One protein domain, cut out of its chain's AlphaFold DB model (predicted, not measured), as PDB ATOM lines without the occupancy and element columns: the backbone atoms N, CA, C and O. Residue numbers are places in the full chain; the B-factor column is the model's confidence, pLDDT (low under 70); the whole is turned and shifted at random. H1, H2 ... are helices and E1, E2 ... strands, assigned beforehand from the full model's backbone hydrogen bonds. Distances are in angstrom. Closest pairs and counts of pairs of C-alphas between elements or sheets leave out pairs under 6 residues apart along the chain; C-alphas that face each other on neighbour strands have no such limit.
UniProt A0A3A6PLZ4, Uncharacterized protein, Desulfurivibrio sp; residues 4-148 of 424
ATOM      1  N   ASN A   4     227.230 184.220  96.913       32.94
ATOM      2  CA  ASN A   4     227.293 183.204  95.859       32.94
ATOM      3  C   ASN A   4     228.484 182.225  95.937       32.94
ATOM      4  O   ASN A   4     228.417 181.178  95.311       32.94
ATOM      5  N   ASP A   5     229.550 182.508  96.700       35.31
ATOM      6  CA  ASP A   5     230.709 181.592  96.801       35.31
ATOM      7  C   ASP A   5     230.641 180.641  98.015       35.31
ATOM      8  O   ASP A   5     231.494 179.766  98.168       35.31
ATOM      9  N   ILE A   6     229.658 180.805  98.911       40.62
ATOM     10  CA  ILE A   6     229.566 180.040 100.172       40.62
ATOM     11  C   ILE A   6     228.409 179.027 100.149       40.62
ATOM     12  O   ILE A   6     228.497 177.994 100.817       40.62
ATOM     13  N   SER A   7     227.348 179.271  99.370       48.34
ATOM     14  CA  SER A   7     226.135 178.436  99.372       48.34
ATOM     15  C   SER A   7     226.377 176.990  98.932       48.34
ATOM     16  O   SER A   7     225.764 176.085  99.491       48.34
ATOM     17  N   ASP A   8     227.306 176.754  98.003       48.31
ATOM     18  CA  ASP A   8     227.568 175.413  97.454       48.31
ATOM     19  C   ASP A   8     228.454 174.533  98.356       48.31
ATOM     20  O   ASP A   8     228.583 173.331  98.126       48.31
ATOM     21  N   TYR A   9     229.040 175.101  99.417       53.72
ATOM     22  CA  TYR A   9     229.852 174.357 100.390       53.72
ATOM     23  C   TYR A   9     229.080 173.965 101.656       53.72
ATOM     24  O   TYR A   9     229.587 173.182 102.464       53.72
ATOM     25  N   ILE A  10     227.865 174.490 101.846       70.06
ATOM     26  CA  ILE A  10     227.003 174.139 102.976       70.06
ATOM     27  C   ILE A  10     226.123 172.965 102.556       70.06
ATOM     28  O   ILE A  10     225.279 173.094 101.679       70.06
ATOM     29  N   ILE A  11     226.308 171.816 103.206       80.12
ATOM     30  CA  ILE A  11     225.476 170.629 102.997       80.12
ATOM     31  C   ILE A  11     224.527 170.479 104.182       80.12
ATOM     32  O   ILE A  11     224.964 170.323 105.318       80.12
ATOM     33  N   ILE A  12     223.229 170.495 103.899       79.62
ATOM     34  CA  ILE A  12     222.138 170.369 104.863       79.62
ATOM     35  C   ILE A  12     221.399 169.087 104.517       79.62
ATOM     36  O   ILE A  12     220.873 168.955 103.412       79.62
ATOM     37  N   LYS A  13     221.405 168.097 105.417       86.19
ATOM     38  CA  LYS A  13     220.759 166.791 105.177       86.19
ATOM     39  C   LYS A  13     221.126 166.159 103.813       86.19
ATOM     40  O   LYS A  13     220.314 165.491 103.183       86.19
ATOM     41  N   GLY A  14     222.371 166.353 103.368       85.19
ATOM     42  CA  GLY A  14     222.906 165.756 102.137       85.19
ATOM     43  C   GLY A  14     222.677 166.546 100.840       85.19
ATOM     44  O   GLY A  14     223.064 166.044  99.787       85.19
ATOM     45  N   LYS A  15     222.100 167.753 100.899       89.25
ATOM     46  CA  LYS A  15     221.899 168.656  99.751       89.25
ATOM     47  C   LYS A  15     222.377 170.076 100.073       89.25
ATOM     48  O   LYS A  15     222.388 170.466 101.240       89.25
ATOM     49  N   SER A  16     222.765 170.852  99.066       92.44
ATOM     50  CA  SER A  16     222.958 172.302  99.216       92.44
ATOM     51  C   SER A  16     221.609 173.024  99.402       92.44
ATOM     52  O   SER A  16     220.560 172.457  99.080       92.44
ATOM     53  N   PRO A  17     221.596 174.283  99.879       92.12
ATOM     54  CA  PRO A  17     220.393 175.117  99.874       92.12
ATOM     55  C   PRO A  17     219.706 175.199  98.504       92.12
ATOM     56  O   PRO A  17     218.493 175.029  98.417       92.12
ATOM     57  N   SER A  18     220.480 175.382  97.428       91.12
ATOM     58  CA  SER A  18     219.966 175.432  96.051       91.12
ATOM     59  C   SER A  18     219.298 174.120  95.633       91.12
ATOM     60  O   SER A  18     218.214 174.149  95.064       91.12
ATOM     61  N   GLN A  19     219.876 172.973  95.996       92.56
ATOM     62  CA  GLN A  19     219.294 171.654  95.724       92.56
ATOM     63  C   GLN A  19     218.019 171.370  96.530       92.56
ATOM     64  O   GLN A  19     217.203 170.552  96.105       92.56
ATOM     65  N   TRP A  20     217.849 171.976  97.709       94.31
ATOM     66  CA  TRP A  20     216.592 171.892  98.465       94.31
ATOM     67  C   TRP A  20     215.499 172.763  97.858       94.31
ATOM     68  O   TRP A  20     214.355 172.322  97.800       94.31
ATOM     69  N   ILE A  21     215.854 173.962  97.392       94.75
ATOM     70  CA  ILE A  21     214.942 174.834  96.644       94.75
ATOM     71  C   ILE A  21     214.488 174.125  95.366       94.75
ATOM     72  O   ILE A  21     213.291 173.976  95.168       94.75
ATOM     73  N   GLU A  22     215.423 173.615  94.560       92.31
ATOM     74  CA  GLU A  22     215.131 172.847  93.339       92.31
ATOM     75  C   GLU A  22     214.204 171.664  93.635       92.31
ATOM     76  O   GLU A  22     213.169 171.513  92.996       92.31
ATOM     77  N   TYR A  23     214.514 170.885  94.677       91.56
ATOM     78  CA  TYR A  23     213.671 169.769  95.102       91.56
ATOM     79  C   TYR A  23     212.252 170.207  95.501       91.56
ATOM     80  O   TYR A  23     211.288 169.543  95.139       91.56
ATOM     81  N   GLY A  24     212.110 171.307  96.246       92.38
ATOM     82  CA  GLY A  24     210.799 171.851  96.606       92.38
ATOM     83  C   GLY A  24     210.023 172.363  95.397       92.38
ATOM     84  O   GLY A  24     208.814 172.164  95.329       92.38
ATOM     85  N   SER A  25     210.714 172.977  94.433       92.94
ATOM     86  CA  SER A  25     210.094 173.436  93.193       92.94
ATOM     87  C   SER A  25     209.584 172.264  92.355       92.94
ATOM     88  O   SER A  25     208.400 172.215  92.058       92.94
ATOM     89  N   GLU A  26     210.417 171.257  92.075       88.88
ATOM     90  CA  GLU A  26     209.983 170.047  91.353       88.88
ATOM     91  C   GLU A  26     208.833 169.326  92.072       88.88
ATOM     92  O   GLU A  26     207.909 168.799  91.447       88.88
ATOM     93  N   TRP A  27     208.872 169.298  93.407       88.00
ATOM     94  CA  TRP A  27     207.879 168.555  94.165       88.00
ATOM     95  C   TRP A  27     206.499 169.211  94.205       88.00
ATOM     96  O   TRP A  27     205.506 168.526  94.450       88.00
ATOM     97  N   GLU A  28     206.405 170.514  93.952       89.56
ATOM     98  CA  GLU A  28     205.130 171.228  93.920       89.56
ATOM     99  C   GLU A  28     204.178 170.686  92.839       89.56
ATOM    100  O   GLU A  28     202.970 170.571  93.084       89.56
ATOM    101  N   ASP A  29     204.730 170.241  91.708       85.56
ATOM    102  CA  ASP A  29     204.029 169.463  90.681       85.56
ATOM    103  C   ASP A  29     203.808 168.007  91.106       85.56
ATOM    104  O   ASP A  29     202.709 167.458  90.993       85.56
ATOM    105  N   ASP A  30     204.842 167.354  91.635       78.31
ATOM    106  CA  ASP A  30     204.806 165.913  91.893       78.31
ATOM    107  C   ASP A  30     203.924 165.516  93.092       78.31
ATOM    108  O   ASP A  30     203.433 164.383  93.159       78.31
ATOM    109  N   MET A  31     203.640 166.431  94.028       71.50
ATOM    110  CA  MET A  31     202.672 166.206  95.113       71.50
ATOM    111  C   MET A  31     201.289 165.788  94.587       71.50
ATOM    112  O   MET A  31     200.552 165.079  95.287       71.50
ATOM    113  N   GLN A  32     200.953 166.163  93.348       58.66
ATOM    114  CA  GLN A  32     199.725 165.767  92.654       58.66
ATOM    115  C   GLN A  32     199.566 164.239  92.557       58.66
ATOM    116  O   GLN A  32     198.439 163.740  92.563       58.66
ATOM    117  N   PHE A  33     200.664 163.476  92.527       51.75
ATOM    118  CA  PHE A  33     200.630 162.014  92.409       51.75
ATOM    119  C   PHE A  33     200.443 161.272  93.738       51.75
ATOM    120  O   PHE A  33     200.073 160.096  93.727       51.75
ATOM    121  N   TYR A  34     200.690 161.935  94.872       52.44
ATOM    122  CA  TYR A  34     200.805 161.279  96.182       52.44
ATOM    123  C   TYR A  34     199.743 161.713  97.197       52.44
ATOM    124  O   TYR A  34     199.564 161.048  98.217       52.44
ATOM    125  N   ALA A  35     199.008 162.798  96.950       50.59
ATOM    126  CA  ALA A  35     198.001 163.268  97.892       50.59
ATOM    127  C   ALA A  35     196.686 162.464  97.808       50.59
ATOM    128  O   ALA A  35     196.138 162.224  96.738       50.59
ATOM    129  N   TYR A  36     196.096 162.156  98.969       46.84
ATOM    130  CA  TYR A  36     194.693 161.721  99.122       46.84
ATOM    131  C   TYR A  36     193.663 162.792  98.691       46.84
ATOM    132  O   TYR A  36     192.454 162.546  98.701       46.84
ATOM    133  N   PHE A  37     194.128 163.991  98.324       50.06
ATOM    134  CA  PHE A  37     193.342 164.974  97.588       50.06
ATOM    135  C   PHE A  37     193.152 164.464  96.161       50.06
ATOM    136  O   PHE A  37     194.087 163.962  95.554       50.06
ATOM    137  N   SER A  38     191.943 164.572  95.602       53.22
ATOM    138  CA  SER A  38     191.730 164.205  94.198       53.22
ATOM    139  C   SER A  38     192.772 164.922  93.341       53.22
ATOM    140  O   SER A  38     192.799 166.146  93.409       53.22
ATOM    141  N   PHE A  39     193.582 164.185  92.574       51.59
ATOM    142  CA  PHE A  39     194.608 164.660  91.627       51.59
ATOM    143  C   PHE A  39     194.315 166.057  91.039       51.59
ATOM    144  O   PHE A  39     195.125 166.973  91.113       51.59
ATOM    145  N   TYR A  40     193.076 166.248  90.583       56.03
ATOM    146  CA  TYR A  40     192.543 167.494  90.037       56.03
ATOM    147  C   TYR A  40     192.675 168.735  90.938       56.03
ATOM    148  O   TYR A  40     192.919 169.818  90.432       56.03
ATOM    149  N   LYS A  41     192.545 168.616  92.263       68.25
ATOM    150  CA  LYS A  41     192.559 169.768  93.177       68.25
ATOM    151  C   LYS A  41     193.918 170.449  93.249       68.25
ATOM    152  O   LYS A  41     193.933 171.665  93.328       68.25
ATOM    153  N   LEU A  42     195.020 169.696  93.249       77.69
ATOM    154  CA  LEU A  42     196.364 170.280  93.331       77.69
ATOM    155  C   LEU A  42     196.773 170.917  92.000       77.69
ATOM    156  O   LEU A  42     197.231 172.052  92.016       77.69
ATOM    157  N   LEU A  43     196.489 170.247  90.876       83.19
ATOM    158  CA  LEU A  43     196.693 170.788  89.526       83.19
ATOM    159  C   LEU A  43     196.013 172.154  89.346       83.19
ATOM    160  O   LEU A  43     196.602 173.097  88.835       83.19
ATOM    161  N   TYR A  44     194.772 172.292  89.815       88.00
ATOM    162  CA  TYR A  44     194.024 173.550  89.714       88.00
ATOM    163  C   TYR A  44     194.620 174.695  90.529       88.00
ATOM    164  O   TYR A  44     194.275 175.849  90.279       88.00
ATOM    165  N   CYS A  45     195.508 174.391  91.478       90.75
ATOM    166  CA  CYS A  45     196.138 175.410  92.298       90.75
ATOM    167  C   CYS A  45     197.388 176.035  91.686       90.75
ATOM    168  O   CYS A  45     198.037 176.830  92.356       90.75
ATOM    169  N   HIS A  46     197.753 175.652  90.466       94.12
ATOM    170  CA  HIS A  46     198.876 176.235  89.725       94.12
ATOM    171  C   HIS A  46     198.408 177.370  88.805       94.12
ATOM    172  O   HIS A  46     199.192 177.970  88.087       94.12
ATOM    173  N   PHE A  47     197.112 177.694  88.847       95.44
ATOM    174  CA  PHE A  47     196.485 178.712  88.014       95.44
ATOM    175  C   PHE A  47     196.200 179.983  88.811       95.44
ATOM    176  O   PHE A  47     195.892 179.936  90.008       95.44
ATOM    177  N   TYR A  48     196.251 181.120  88.121       96.25
ATOM    178  CA  TYR A  48     195.745 182.391  88.623       96.25
ATOM    179  C   TYR A  48     195.411 183.351  87.494       96.25
ATOM    180  O   TYR A  48     196.294 183.799  86.768       96.25
ATOM    181  N   ASN A  49     194.137 183.702  87.383       94.19
ATOM    182  CA  ASN A  49     193.683 184.717  86.452       94.19
ATOM    183  C   ASN A  49     193.661 186.097  87.144       94.19
ATOM    184  O   ASN A  49     192.817 186.297  88.026       94.19
ATOM    185  N   PRO A  50     194.523 187.053  86.738       93.50
ATOM    186  CA  PRO A  50     194.597 188.383  87.349       93.50
ATOM    187  C   PRO A  50     193.331 189.229  87.143       93.50
ATOM    188  O   PRO A  50     193.045 190.099  87.953       93.50
ATOM    189  N   LEU A  51     192.515 188.950  86.119       91.44
ATOM    190  CA  LEU A  51     191.274 189.700  85.876       91.44
ATOM    191  C   LEU A  51     190.165 189.329  86.866       91.44
ATOM    192  O   LEU A  51     189.347 190.164  87.245       91.44
ATOM    193  N   SER A  52     190.108 188.057  87.268       90.38
ATOM    194  CA  SER A  52     189.083 187.557  88.187       90.38
ATOM    195  C   SER A  52     189.584 187.379  89.617       90.38
ATOM    196  O   SER A  52     188.757 187.184  90.505       90.38
ATOM    197  N   ASN A  53     190.903 187.421  89.842       91.00
ATOM    198  CA  ASN A  53     191.557 187.097  91.111       91.00
ATOM    199  C   ASN A  53     191.154 185.694  91.621       91.00
ATOM    200  O   ASN A  53     190.735 185.518  92.764       91.00
ATOM    201  N   MET A  54     191.192 184.699  90.726       91.88
ATOM    202  CA  MET A  54     190.765 183.315  90.993       91.88
ATOM    203  C   MET A  54     191.766 182.317  90.408       91.88
ATOM    204  O   MET A  54     192.447 182.625  89.427       91.88
ATOM    205  N   GLY A  55     191.825 181.116  90.985       93.31
ATOM    206  CA  GLY A  55     192.509 179.955  90.418       93.31
ATOM    207  C   GLY A  55     191.792 179.380  89.199       93.31
ATOM    208  O   GLY A  55     191.048 180.075  88.505       93.31
ATOM    209  N   TYR A  56     191.996 178.089  88.916       93.50
ATOM    210  CA  TYR A  56     191.342 177.471  87.763       93.50
ATOM    211  C   TYR A  56     189.814 177.469  87.920       93.50
ATOM    212  O   TYR A  56     189.264 176.953  88.902       93.50
ATOM    213  N   THR A  57     189.122 177.998  86.913       92.44
ATOM    214  CA  THR A  57     187.664 178.105  86.861       92.44
ATOM    215  C   THR A  57     187.073 177.293  85.715       92.44
ATOM    216  O   THR A  57     187.542 177.332  84.579       92.44
ATOM    217  N   ALA A  58     185.980 176.586  85.997       90.50
ATOM    218  CA  ALA A  58     185.135 175.961  84.984       90.50
ATOM    219  C   ALA A  58     183.684 176.375  85.231       90.50
ATOM    220  O   ALA A  58     183.215 176.327  86.365       90.50
ATOM    221  N   GLU A  59     182.979 176.805  84.181       87.44
ATOM    222  CA  GLU A  59     181.592 177.298  84.289       87.44
ATOM    223  C   GLU A  59     181.426 178.394  85.368       87.44
ATOM    224  O   GLU A  59     180.450 178.406  86.116       87.44
ATOM    225  N   SER A  60     182.404 179.308  85.464       83.75
ATOM    226  CA  SER A  60     182.471 180.383  86.474       83.75
ATOM    227  C   SER A  60     182.588 179.912  87.931       83.75
ATOM    228  O   SER A  60     182.362 180.695  88.853       83.75
ATOM    229  N   ILE A  61     182.949 178.649  88.158       88.00
ATOM    230  CA  ILE A  61     183.192 178.086  89.488       88.00
ATOM    231  C   ILE A  61     184.685 177.796  89.631       88.00
ATOM    232  O   ILE A  61     185.259 177.080  88.811       88.00
ATOM    233  N   GLU A  62     185.301 178.320  90.690       89.25
ATOM    234  CA  GLU A  62     186.672 177.975  91.073       89.25
ATOM    235  C   GLU A  62     186.740 176.522  91.550       89.25
ATOM    236  O   GLU A  62     186.044 176.127  92.490       89.25
ATOM    237  N   LEU A  63     187.558 175.707  90.888       87.88
ATOM    238  CA  LEU A  63     187.689 174.286  91.211       87.88
ATOM    239  C   LEU A  63     188.888 173.983  92.120       87.88
ATOM    240  O   LEU A  63     188.904 172.940  92.783       87.88
ATOM    241  N   GLY A  64     189.869 174.881  92.176       81.75
ATOM    242  CA  GLY A  64     190.991 174.848  93.110       81.75
ATOM    243  C   GLY A  64     191.391 176.266  93.489       81.75
ATOM    244  O   GLY A  64     191.266 177.163  92.664       81.75
ATOM    245  N   GLN A  65     191.840 176.448  94.734       88.81
ATOM    246  CA  GLN A  65     192.362 177.732  95.218       88.81
ATOM    247  C   GLN A  65     193.417 178.282  94.251       88.81
ATOM    248  O   GLN A  65     194.166 177.496  93.680       88.81
ATOM    249  N   SER A  66     193.525 179.598  94.110       93.50
ATOM    250  CA  SER A  66     194.579 180.206  93.296       93.50
ATOM    251  C   SER A  66     196.000 179.816  93.733       93.50
ATOM    252  O   SER A  66     196.233 179.472  94.897       93.50
ATOM    253  N   LEU A  67     196.979 179.932  92.823       93.94
ATOM    254  CA  LEU A  67     198.402 179.786  93.175       93.94
ATOM    255  C   LEU A  67     198.836 180.791  94.255       93.94
ATOM    256  O   LEU A  67     199.655 180.465  95.117       93.94
ATOM    257  N   ILE A  68     198.221 181.979  94.285       93.44
ATOM    258  CA  ILE A  68     198.475 182.984  95.321       93.44
ATOM    259  C   ILE A  68     197.987 182.463  96.671       93.44
ATOM    260  O   ILE A  68     198.777 182.372  97.611       93.44
ATOM    261  N   ASP A  69     196.719 182.060  96.768       92.81
ATOM    262  CA  ASP A  69     196.143 181.536  98.011       92.81
ATOM    263  C   ASP A  69     196.880 180.285  98.476       92.81
ATOM    264  O   ASP A  69     197.139 180.111  99.665       92.81
ATOM    265  N   ARG A  70     197.300 179.431  97.542       92.62
ATOM    266  CA  ARG A  70     198.106 178.249  97.833       92.62
ATOM    267  C   ARG A  70     199.441 178.575  98.486       92.62
ATOM    268  O   ARG A  70     199.832 177.859  99.414       92.62
ATOM    269  N   SER A  71     200.107 179.636  98.034       93.12
ATOM    270  CA  SER A  71     201.402 180.067  98.570       93.12
ATOM    271  C   SER A  71     201.327 180.528 100.032       93.12
ATOM    272  O   SER A  71     202.339 180.517 100.734       93.12
ATOM    273  N   VAL A  72     200.131 180.891 100.514       92.12
ATOM    274  CA  VAL A  72     199.889 181.396 101.875       92.12
ATOM    275  C   VAL A  72     198.891 180.557 102.681       92.12
ATOM    276  O   VAL A  72     198.604 180.888 103.833       92.12
ATOM    277  N   ASN A  73     198.344 179.472 102.130       90.75
ATOM    278  CA  ASN A  73     197.297 178.704 102.802       90.75
ATOM    279  C   ASN A  73     197.854 178.026 104.075       90.75
ATOM    280  O   ASN A  73     198.788 177.234 103.977       90.75
ATOM    281  N   PRO A  74     197.288 178.268 105.275       88.75
ATOM    282  CA  PRO A  74     197.731 177.618 106.513       88.75
ATOM    283  C   PRO A  74     197.540 176.094 106.542       88.75
ATOM    284  O   PRO A  74     198.189 175.430 107.346       88.75
ATOM    285  N   GLU A  75     196.688 175.527 105.689       86.06
ATOM    286  CA  GLU A  75     196.540 174.077 105.506       86.06
ATOM    287  C   GLU A  75     197.610 173.475 104.580       86.06
ATOM    288  O   GLU A  75     197.724 172.252 104.489       86.06
ATOM    289  N   ASN A  76     198.386 174.313 103.888       88.06
ATOM    290  CA  ASN A  76     199.535 173.900 103.095       88.06
ATOM    291  C   ASN A  76     200.809 174.051 103.937       88.06
ATOM    292  O   ASN A  76     201.276 175.161 104.172       88.06
ATOM    293  N   GLU A  77     201.401 172.941 104.375       89.94
ATOM    294  CA  GLU A  77     202.627 172.934 105.181       89.94
ATOM    295  C   GLU A  77     203.847 173.549 104.481       89.94
ATOM    296  O   GLU A  77     204.818 173.907 105.147       89.94
ATOM    297  N   TRP A  78     203.783 173.703 103.157       93.00
ATOM    298  CA  TRP A  78     204.822 174.323 102.338       93.00
ATOM    299  C   TRP A  78     204.587 175.811 102.068       93.00
ATOM    300  O   TRP A  78     205.388 176.443 101.383       93.00
ATOM    301  N   ALA A  79     203.515 176.390 102.615       92.94
ATOM    302  CA  ALA A  79     203.230 177.811 102.480       92.94
ATOM    303  C   ALA A  79     204.307 178.691 103.144       92.94
ATOM    304  O   ALA A  79     204.969 178.313 104.116       92.94
ATOM    305  N   ILE A  80     204.448 179.916 102.645       93.38
ATOM    306  CA  ILE A  80     205.538 180.839 102.988       93.38
ATOM    307  C   ILE A  80     205.644 181.173 104.482       93.38
ATOM    308  O   ILE A  80     206.737 181.396 105.010       93.38
ATOM    309  N   GLN A  81     204.527 181.195 105.210       92.75
ATOM    310  CA  GLN A  81     204.537 181.394 106.658       92.75
ATOM    311  C   GLN A  81     205.275 180.267 107.386       92.75
ATOM    312  O   GLN A  81     205.955 180.530 108.378       92.75
ATOM    313  N   TYR A  82     205.199 179.036 106.881       95.19
ATOM    314  CA  TYR A  82     205.902 177.905 107.467       95.19
ATOM    315  C   TYR A  82     207.387 177.950 107.141       95.19
ATOM    316  O   TYR A  82     208.175 177.687 108.039       95.19
ATOM    317  N   ALA A  83     207.798 178.429 105.961       95.88
ATOM    318  CA  ALA A  83     209.214 178.709 105.693       95.88
ATOM    319  C   ALA A  83     209.820 179.644 106.763       95.88
ATOM    320  O   ALA A  83     210.903 179.375 107.290       95.88
ATOM    321  N   LYS A  84     209.087 180.696 107.168       92.75
ATOM    322  CA  LYS A  84     209.501 181.611 108.253       92.75
ATOM    323  C   LYS A  84     209.580 180.903 109.610       92.75
ATOM    324  O   LYS A  84     210.541 181.103 110.350       92.75
ATOM    325  N   LEU A  85     208.596 180.065 109.939       95.00
ATOM    326  CA  LEU A  85     208.583 179.308 111.196       95.00
ATOM    327  C   LEU A  85     209.670 178.228 111.237       95.00
ATOM    328  O   LEU A  85     210.281 178.018 112.285       95.00
ATOM    329  N   PHE A  86     209.959 177.574 110.112       96.12
ATOM    330  CA  PHE A  86     211.059 176.626 109.986       96.12
ATOM    331  C   PHE A  86     212.398 177.330 110.160       96.12
ATOM    332  O   PHE A  86     213.231 176.857 110.931       96.12
ATOM    333  N   TYR A  87     212.567 178.502 109.541       94.88
ATOM    334  CA  TYR A  87     213.764 179.316 109.715       94.88
ATOM    335  C   TYR A  87     213.968 179.715 111.180       94.88
ATOM    336  O   TYR A  87     215.025 179.454 111.756       94.88
ATOM    337  N   TYR A  88     212.925 180.263 111.812       91.38
ATOM    338  CA  TYR A  88     212.914 180.590 113.238       91.38
ATOM    339  C   TYR A  88     213.302 179.384 114.099       91.38
ATOM    340  O   TYR A  88     214.144 179.491 114.994       91.38
ATOM    341  N   SER A  89     212.700 178.226 113.826       93.75
ATOM    342  CA  SER A  89     212.915 177.011 114.607       93.75
ATOM    343  C   SER A  89     214.352 176.525 114.461       93.75
ATOM    344  O   SER A  89     215.012 176.275 115.468       93.75
ATOM    345  N   ALA A  90     214.877 176.457 113.236       92.00
ATOM    346  CA  ALA A  90     216.253 176.049 112.961       92.00
ATOM    347  C   ALA A  90     217.271 176.951 113.680       92.00
ATOM    348  O   ALA A  90     218.201 176.476 114.339       92.00
ATOM    349  N   LEU A  91     217.043 178.262 113.616       88.06
ATOM    350  CA  LEU A  91     217.881 179.280 114.232       88.06
ATOM    351  C   LEU A  91     217.877 179.197 115.769       88.06
ATOM    352  O   LEU A  91     218.934 179.129 116.406       88.06
ATOM    353  N   THR A  92     216.695 179.145 116.381       86.81
ATOM    354  CA  THR A  92     216.538 179.179 117.847       86.81
ATOM    355  C   THR A  92     216.691 177.809 118.509       86.81
ATOM    356  O   THR A  92     217.007 177.710 119.693       86.81
ATOM    357  N   GLY A  93     216.495 176.724 117.763       89.62
ATOM    358  CA  GLY A  93     216.314 175.390 118.326       89.62
ATOM    359  C   GLY A  93     214.951 175.178 118.991       89.62
ATOM    360  O   GLY A  93     214.803 174.201 119.727       89.62
ATOM    361  N   ASN A  94     213.988 176.080 118.757       91.56
ATOM    362  CA  ASN A  94     212.644 176.024 119.314       91.56
ATOM    363  C   ASN A  94     211.583 175.766 118.232       91.56
ATOM    364  O   ASN A  94     211.222 176.673 117.490       91.56
ATOM    365  N   SER A  95     211.046 174.547 118.193       95.00
ATOM    366  CA  SER A  95     209.983 174.121 117.277       95.00
ATOM    367  C   SER A  95     208.591 174.072 117.921       95.00
ATOM    368  O   SER A  95     207.662 173.549 117.313       95.00
ATOM    369  N   THR A  96     208.390 174.603 119.137       95.44
ATOM    370  CA  THR A  96     207.088 174.488 119.833       95.44
ATOM    371  C   THR A  96     205.935 175.183 119.111       95.44
ATOM    372  O   THR A  96     204.786 174.813 119.323       95.44
ATOM    373  N   LEU A  97     206.218 176.175 118.258       93.44
ATOM    374  CA  LEU A  97     205.207 176.822 117.408       93.44
ATOM    375  C   LEU A  97     204.659 175.894 116.312       93.44
ATOM    376  O   LEU A  97     203.636 176.202 115.711       93.44
ATOM    377  N   LEU A  98     205.342 174.777 116.058       95.25
ATOM    378  CA  LEU A  98     205.021 173.789 115.031       95.25
ATOM    379  C   LEU A  98     204.633 172.435 115.653       95.25
ATOM    380  O   LEU A  98     204.564 171.434 114.947       95.25
ATOM    381  N   ASP A  99     204.401 172.376 116.971       95.38
ATOM    382  CA  ASP A  99     204.027 171.136 117.661       95.38
ATOM    383  C   ASP A  99     202.725 170.552 117.094       95.38
ATOM    384  O   ASP A  99     201.714 171.243 116.959       95.38
ATOM    385  N   GLY A 100     202.759 169.270 116.739       91.31
ATOM    386  CA  GLY A 100     201.641 168.554 116.129       91.31
ATOM    387  C   GLY A 100     201.430 168.829 114.637       91.31
ATOM    388  O   GLY A 100     200.569 168.185 114.035       91.31
ATOM    389  N   MET A 101     202.204 169.728 114.021       90.56
ATOM    390  CA  MET A 101     202.136 169.973 112.581       90.56
ATOM    391  C   MET A 101     202.552 168.725 111.801       90.56
ATOM    392  O   MET A 101     203.500 168.030 112.170       90.56
ATOM    393  N   TYR A 102     201.836 168.444 110.715       87.12
ATOM    394  CA  TYR A 102     202.121 167.318 109.840       87.12
ATOM    395  C   TYR A 102     202.914 167.776 108.620       87.12
ATOM    396  O   TYR A 102     202.465 168.641 107.875       87.12
ATOM    397  N   MET A 103     204.068 167.155 108.409       85.06
ATOM    398  CA  MET A 103     204.909 167.331 107.236       85.06
ATOM    399  C   MET A 103     204.720 166.139 106.309       85.06
ATOM    400  O   MET A 103     204.909 164.989 106.717       85.06
ATOM    401  N   ARG A 104     204.385 166.400 105.047       79.31
ATOM    402  CA  ARG A 104     204.624 165.425 103.983       79.31
ATOM    403  C   ARG A 104     206.107 165.550 103.668       79.31
ATOM    404  O   ARG A 104     206.487 166.598 103.195       79.31
ATOM    405  N   ASP A 105     206.947 164.561 103.960       69.44
ATOM    406  CA  ASP A 105     208.399 164.641 103.713       69.44
ATOM    407  C   ASP A 105     208.851 163.482 102.802       69.44
ATOM    408  O   ASP A 105     209.165 162.381 103.262       69.44
ATOM    409  N   GLY A 106     208.828 163.716 101.483       62.81
ATOM    410  CA  GLY A 106     209.332 162.799 100.453       62.81
ATOM    411  C   GLY A 106     208.353 161.775  99.851       62.81
ATOM    412  O   GLY A 106     207.213 161.617 100.268       62.81
ATOM    413  N   ILE A 107     208.857 161.045  98.838       47.12
ATOM    414  CA  ILE A 107     208.179 160.075  97.933       47.12
ATOM    415  C   ILE A 107     207.499 158.887  98.652       47.12
ATOM    416  O   ILE A 107     206.740 158.121  98.055       47.12
ATOM    417  N   LYS A 108     207.777 158.684  99.939       46.50
ATOM    418  CA  LYS A 108     207.116 157.654 100.742       46.50
ATOM    419  C   LYS A 108     206.094 158.358 101.607       46.50
ATOM    420  O   LYS A 108     206.480 159.261 102.327       46.50
ATOM    421  N   ASP A 109     204.859 157.884 101.533       51.38
ATOM    422  CA  ASP A 109     203.613 158.253 102.229       51.38
ATOM    423  C   ASP A 109     203.710 158.304 103.782       51.38
ATOM    424  O   ASP A 109     202.847 157.830 104.518       51.38
ATOM    425  N   ASN A 110     204.818 158.820 104.308       56.03
ATOM    426  CA  ASN A 110     205.148 158.950 105.710       56.03
ATOM    427  C   ASN A 110     204.905 160.401 106.096       56.03
ATOM    428  O   ASN A 110     205.811 161.232 106.115       56.03
ATOM    429  N   THR A 111     203.658 160.684 106.436       66.56
ATOM    430  CA  THR A 111     203.309 161.902 107.150       66.56
ATOM    431  C   THR A 111     204.046 161.913 108.491       66.56
ATOM    432  O   THR A 111     203.819 161.053 109.347       66.56
ATOM    433  N   LEU A 112     204.955 162.868 108.673       81.06
ATOM    434  CA  LEU A 112     205.693 163.071 109.915       81.06
ATOM    435  C   LEU A 112     204.951 164.103 110.765       81.06
ATOM    436  O   LEU A 112     204.663 165.191 110.286       81.06
ATOM    437  N   SER A 113     204.664 163.793 112.030       89.00
ATOM    438  CA  SER A 113     204.197 164.805 112.985       89.00
ATOM    439  C   SER A 113     205.395 165.404 113.715       89.00
ATOM    440  O   SER A 113     206.220 164.666 114.261       89.00
ATOM    441  N   ILE A 114     205.501 166.730 113.719       91.56
ATOM    442  CA  ILE A 114     206.528 167.453 114.465       91.56
ATOM    443  C   ILE A 114     206.206 167.362 115.959       91.56
ATOM    444  O   ILE A 114     205.125 167.749 116.396       91.56
ATOM    445  N   VAL A 115     207.170 166.888 116.751       92.94
ATOM    446  CA  VAL A 115     207.129 166.986 118.216       92.94
ATOM    447  C   VAL A 115     207.894 168.242 118.623       92.94
ATOM    448  O   VAL A 115     209.110 168.326 118.439       92.94
ATOM    449  N   GLY A 116     207.180 169.227 119.158       94.81
ATOM    450  CA  GLY A 116     207.735 170.511 119.561       94.81
ATOM    451  C   GLY A 116     208.772 170.373 120.677       94.81
ATOM    452  O   GLY A 116     208.555 169.700 121.685       94.81
ATOM    453  N   THR A 117     209.909 171.049 120.527       94.31
ATOM    454  CA  THR A 117     210.981 171.080 121.530       94.31
ATOM    455  C   THR A 117     211.639 172.451 121.573       94.31
ATOM    456  O   THR A 117     211.645 173.169 120.583       94.31
ATOM    457  N   THR A 118     212.222 172.815 122.714       91.06
ATOM    458  CA  THR A 118     213.000 174.057 122.901       91.06
ATOM    459  C   THR A 118     214.512 173.825 122.845       91.06
ATOM    460  O   THR A 118     215.294 174.726 123.149       91.06
ATOM    461  N   LYS A 119     214.939 172.592 122.546       88.06
ATOM    462  CA  LYS A 119     216.339 172.155 122.611       88.06
ATOM    463  C   LYS A 119     216.697 171.239 121.445       88.06
ATOM    464  O   LYS A 119     217.218 170.149 121.671       88.06
ATOM    465  N   MET A 120     216.398 171.669 120.220       89.44
ATOM    466  CA  MET A 120     216.796 170.900 119.041       89.44
ATOM    467  C   MET A 120     218.315 170.710 118.986       89.44
ATOM    468  O   MET A 120     219.086 171.656 119.187       89.44
ATOM    469  N   ASN A 121     218.733 169.481 118.702       86.06
ATOM    470  CA  ASN A 121     220.112 169.148 118.383       86.06
ATOM    471  C   ASN A 121     220.471 169.612 116.954       86.06
ATOM    472  O   ASN A 121     219.625 170.128 116.224       86.06
ATOM    473  N   LEU A 122     221.737 169.463 116.555       83.56
ATOM    474  CA  LEU A 122     222.209 169.948 115.253       83.56
ATOM    475  C   LEU A 122     221.488 169.282 114.070       83.56
ATOM    476  O   LEU A 122     221.094 169.978 113.143       83.56
ATOM    477  N   GLU A 123     221.267 167.969 114.122       86.19
ATOM    478  CA  GLU A 123     220.585 167.240 113.050       86.19
ATOM    479  C   GLU A 123     219.122 167.685 112.904       86.19
ATOM    480  O   GLU A 123     218.623 167.838 111.790       86.19
ATOM    481  N   GLU A 124     218.441 167.930 114.024       89.75
ATOM    482  CA  GLU A 124     217.083 168.482 114.020       89.75
ATOM    483  C   GLU A 124     217.081 169.888 113.408       89.75
ATOM    484  O   GLU A 124     216.297 170.159 112.506       89.75
ATOM    485  N   LYS A 125     218.008 170.770 113.803       89.62
ATOM    486  CA  LYS A 125     218.125 172.110 113.201       89.62
ATOM    487  C   LYS A 125     218.379 172.058 111.693       89.62
ATOM    488  O   LYS A 125     217.755 172.811 110.951       89.62
ATOM    489  N   GLU A 126     219.260 171.169 111.237       90.38
ATOM    490  CA  GLU A 126     219.518 170.952 109.810       90.38
ATOM    491  C   GLU A 126     218.259 170.493 109.065       90.38
ATOM    492  O   GLU A 126     218.005 170.964 107.960       90.38
ATOM    493  N   GLN A 127     217.426 169.636 109.666       91.88
ATOM    494  CA  GLN A 127     216.150 169.237 109.068       91.88
ATOM    495  C   GLN A 127     215.200 170.429 108.881       91.88
ATOM    496  O   GLN A 127     214.585 170.566 107.826       91.88
ATOM    497  N   PHE A 128     215.106 171.322 109.867       94.31
ATOM    498  CA  PHE A 128     214.274 172.523 109.744       94.31
ATOM    499  C   PHE A 128     214.835 173.519 108.719       94.31
ATOM    500  O   PHE A 128     214.058 174.158 108.014       94.31
ATOM    501  N   PHE A 129     216.160 173.625 108.564       94.50
ATOM    502  CA  PHE A 129     216.734 174.377 107.444       94.50
ATOM    503  C   PHE A 129     216.391 173.748 106.090       94.50
ATOM    504  O   PHE A 129     216.043 174.479 105.167       94.50
ATOM    505  N   ALA A 130     216.450 172.418 105.966       94.00
ATOM    506  CA  ALA A 130     216.056 171.718 104.743       94.00
ATOM    507  C   ALA A 130     214.590 172.003 104.380       94.00
ATOM    508  O   ALA A 130     214.315 172.441 103.265       94.00
ATOM    509  N   TRP A 131     213.664 171.859 105.335       95.31
ATOM    510  CA  TRP A 131     212.250 172.190 105.118       95.31
ATOM    511  C   TRP A 131     212.024 173.670 104.811       95.31
ATOM    512  O   TRP A 131     211.166 173.994 103.997       95.31
ATOM    513  N   MET A 132     212.798 174.579 105.408       96.56
ATOM    514  CA  MET A 132     212.739 175.998 105.058       96.56
ATOM    515  C   MET A 132     213.075 176.222 103.580       96.56
ATOM    516  O   MET A 132     212.263 176.802 102.864       96.56
ATOM    517  N   PHE A 133     214.221 175.724 103.104       96.31
ATOM    518  CA  PHE A 133     214.627 175.891 101.705       96.31
ATOM    519  C   PHE A 133     213.670 175.197 100.735       96.31
ATOM    520  O   PHE A 133     213.354 175.743  99.683       96.31
ATOM    521  N   GLN A 134     213.155 174.033 101.112       94.62
ATOM    522  CA  GLN A 134     212.149 173.333 100.332       94.62
ATOM    523  C   GLN A 134     210.839 174.132 100.230       94.62
ATOM    524  O   GLN A 134     210.317 174.297  99.133       94.62
ATOM    525  N   ALA A 135     210.336 174.697 101.335       95.50
ATOM    526  CA  ALA A 135     209.150 175.561 101.337       95.50
ATOM    527  C   ALA A 135     209.337 176.818 100.466       95.50
ATOM    528  O   ALA A 135     208.412 177.240  99.767       95.50
ATOM    529  N   LEU A 136     210.546 177.397 100.458       96.88
ATOM    530  CA  LEU A 136     210.892 178.464  99.513       96.88
ATOM    531  C   LEU A 136     210.808 177.972  98.062       96.88
ATOM    532  O   LEU A 136     210.236 178.675  97.236       96.88
ATOM    533  N   GLY A 137     211.288 176.759  97.775       96.25
ATOM    534  CA  GLY A 137     211.151 176.098  96.473       96.25
ATOM    535  C   GLY A 137     209.702 175.938  96.008       96.25
ATOM    536  O   GLY A 137     209.390 176.300  94.875       96.25
ATOM    537  N   HIS A 138     208.802 175.490  96.888       94.69
ATOM    538  CA  HIS A 138     207.366 175.392  96.588       94.69
ATOM    539  C   HIS A 138     206.757 176.760  96.237       94.69
ATOM    540  O   HIS A 138     206.008 176.889  95.274       94.69
ATOM    541  N   THR A 139     207.102 177.811  96.990       95.75
ATOM    542  CA  THR A 139     206.619 179.171  96.684       95.75
ATOM    543  C   THR A 139     207.214 179.694  95.372       95.75
ATOM    544  O   THR A 139     206.505 180.313  94.581       95.75
ATOM    545  N   MET A 140     208.497 179.424  95.114       95.94
ATOM    546  CA  MET A 140     209.173 179.795  93.867       95.94
ATOM    547  C   MET A 140     208.559 179.113  92.644       95.94
ATOM    548  O   MET A 140     208.427 179.771  91.617       95.94
ATOM    549  N   HIS A 141     208.143 177.849  92.756       96.38
ATOM    550  CA  HIS A 141     207.418 177.149  91.690       96.38
ATOM    551  C   HIS A 141     206.145 177.897  91.304       96.38
ATOM    552  O   HIS A 141     205.963 178.244  90.145       96.38
ATOM    553  N   LEU A 142     205.318 178.269  92.284       96.75
ATOM    554  CA  LEU A 142     204.088 179.021  92.017       96.75
ATOM    555  C   LEU A 142     204.385 180.387  91.370       96.75
ATOM    556  O   LEU A 142     203.622 180.855  90.525       96.75
ATOM    557  N   ILE A 143     205.487 181.054  91.753       95.38
ATOM    558  CA  ILE A 143     205.917 182.310  91.103       95.38
ATOM    559  C   ILE A 143     206.272 182.043  89.636       95.38
ATOM    560  O   ILE A 143     205.925 182.836  88.765       95.38
ATOM    561  N   GLN A 144     206.934 180.926  89.344       94.88
ATOM    562  CA  GLN A 144     207.273 180.527  87.980       94.88
ATOM    563  C   GLN A 144     206.021 180.159  87.171       94.88
ATOM    564  O   GLN A 144     205.928 180.570  86.014       94.88
ATOM    565  N   ASP A 145     205.020 179.517  87.777       96.62
ATOM    566  CA  ASP A 145     203.719 179.255  87.145       96.62
ATOM    567  C   ASP A 145     203.008 180.540  86.725       96.62
ATOM    568  O   ASP A 145     202.427 180.597  85.645       96.62
ATOM    569  N   ALA A 146     203.126 181.617  87.504       96.69
ATOM    570  CA  ALA A 146     202.595 182.922  87.113       96.69
ATOM    571  C   ALA A 146     203.262 183.502  85.849       96.69
ATOM    572  O   ALA A 146     202.734 184.439  85.258       96.69
ATOM    573  N   SER A 147     204.397 182.957  85.394       94.44
ATOM    574  CA  SER A 147     204.975 183.309  84.090       94.44
ATOM    575  C   SER A 147     204.407 182.487  82.935       94.44
ATOM    576  O   SER A 147     204.508 182.920  81.789       94.44
ATOM    577  N   VAL A 148     203.778 181.338  83.194       96.06
ATOM    578  CA  VAL A 148     203.263 180.433  82.161       96.06
ATOM    579  C   VAL A 148     201.925 180.971  81.632       96.06
ATOM    580  O   VAL A 148     200.952 181.029  82.389       96.06
TER     581      VAL A 148
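Overview. This is residues 4 to 148 of the 424 residues of an uncharacterized protein of Desulfurivibrio sp (UniProt A0A3A6PLZ4). One long helix, H5, is the core; H4 and then H3 pack along one side of it, running the opposite way, while the kinked H1 crosses it on the side away from H4. H2 follows at the far end of H1, next to the long loop of residues 47 to 66, and the small hairpin of E1 and E2 lies off to one side, between H4 and H5 along the chain. The printed part has 145 residues, with five named helices and two named strands in the order H1 H2 H3 H4 E1 E2 H5; the sheet, E1 - E2, is antiparallel. The class is mostly helix, and the whole is compact, with a radius of gyration of the C-alphas of 16.1 A and spans of 52 by 37 by 26 A.

Along the chain. Residues 4 to 16 hold no named element. H1, residues 17 to 33, begins with C-alpha 17 at (220.393, 175.117, 99.874) and is 24.9 A long, with a kink of 40 degrees near residue 27. H2 is residues 39 to 46, and H3 is residues 67 to 72. H4, residues 80 to 92, is 18.6 A long and begins with C-alpha 80 at (205.538, 180.839, 102.988). E1 is residues 102 to 104 and E2 residues 111 to 113. H5, residues 122 to 145, is 34.9 A long and ends with C-alpha 145 at (203.719, 179.255, 87.145).

Arrangement. The helix packing is part aligned, part crossed. H5 touches H4 at a shallow tilt of 21 degrees, opposite ways, closest at the C-alphas of Ala 90 and Lys 125, 4.4 A. With residues 138 to 142 alone it touches H3, closest at the C-alphas of Ser 71 and Thr 139, 5.6 A. With residues 130 to 141 alone it touches H1 at a steep tilt of 63 degrees, closest at the C-alphas of Ile 21 and Gly 137, 4.0 A. H1 touches H2 with residues 29 to 33 alone, closest at the C-alphas of Gln 32 and Phe 39, 5.3 A. H2 and H3 only just touch, with 3 pairs of C-alphas within 8 A, the closest those of His 46 and Leu 67, 5.0 A. H1 and H4 are apart. In the hairpin of E1 and E2, N 103 and O 112 are 2.8 A apart, within hydrogen-bond range. Every O i to N i+4 pair is within range in H4 and H5; the counts are 10 of 13 in H1, 1 of 2 in H3 and 1 of 4 in H2, where 3 of 5 O i to N i+3 pairs are.

Size, cuts and confidence. The C-alphas farthest apart, those of Glu 59 and Asn 121, are 52.1 A apart. The printed part has no cut. The link from H2 to H3, 20 residues, is long. Mean pLDDT of the printed part is 84.7; residues 4 to 9, 32 to 41 and 105 to 111 are under 70.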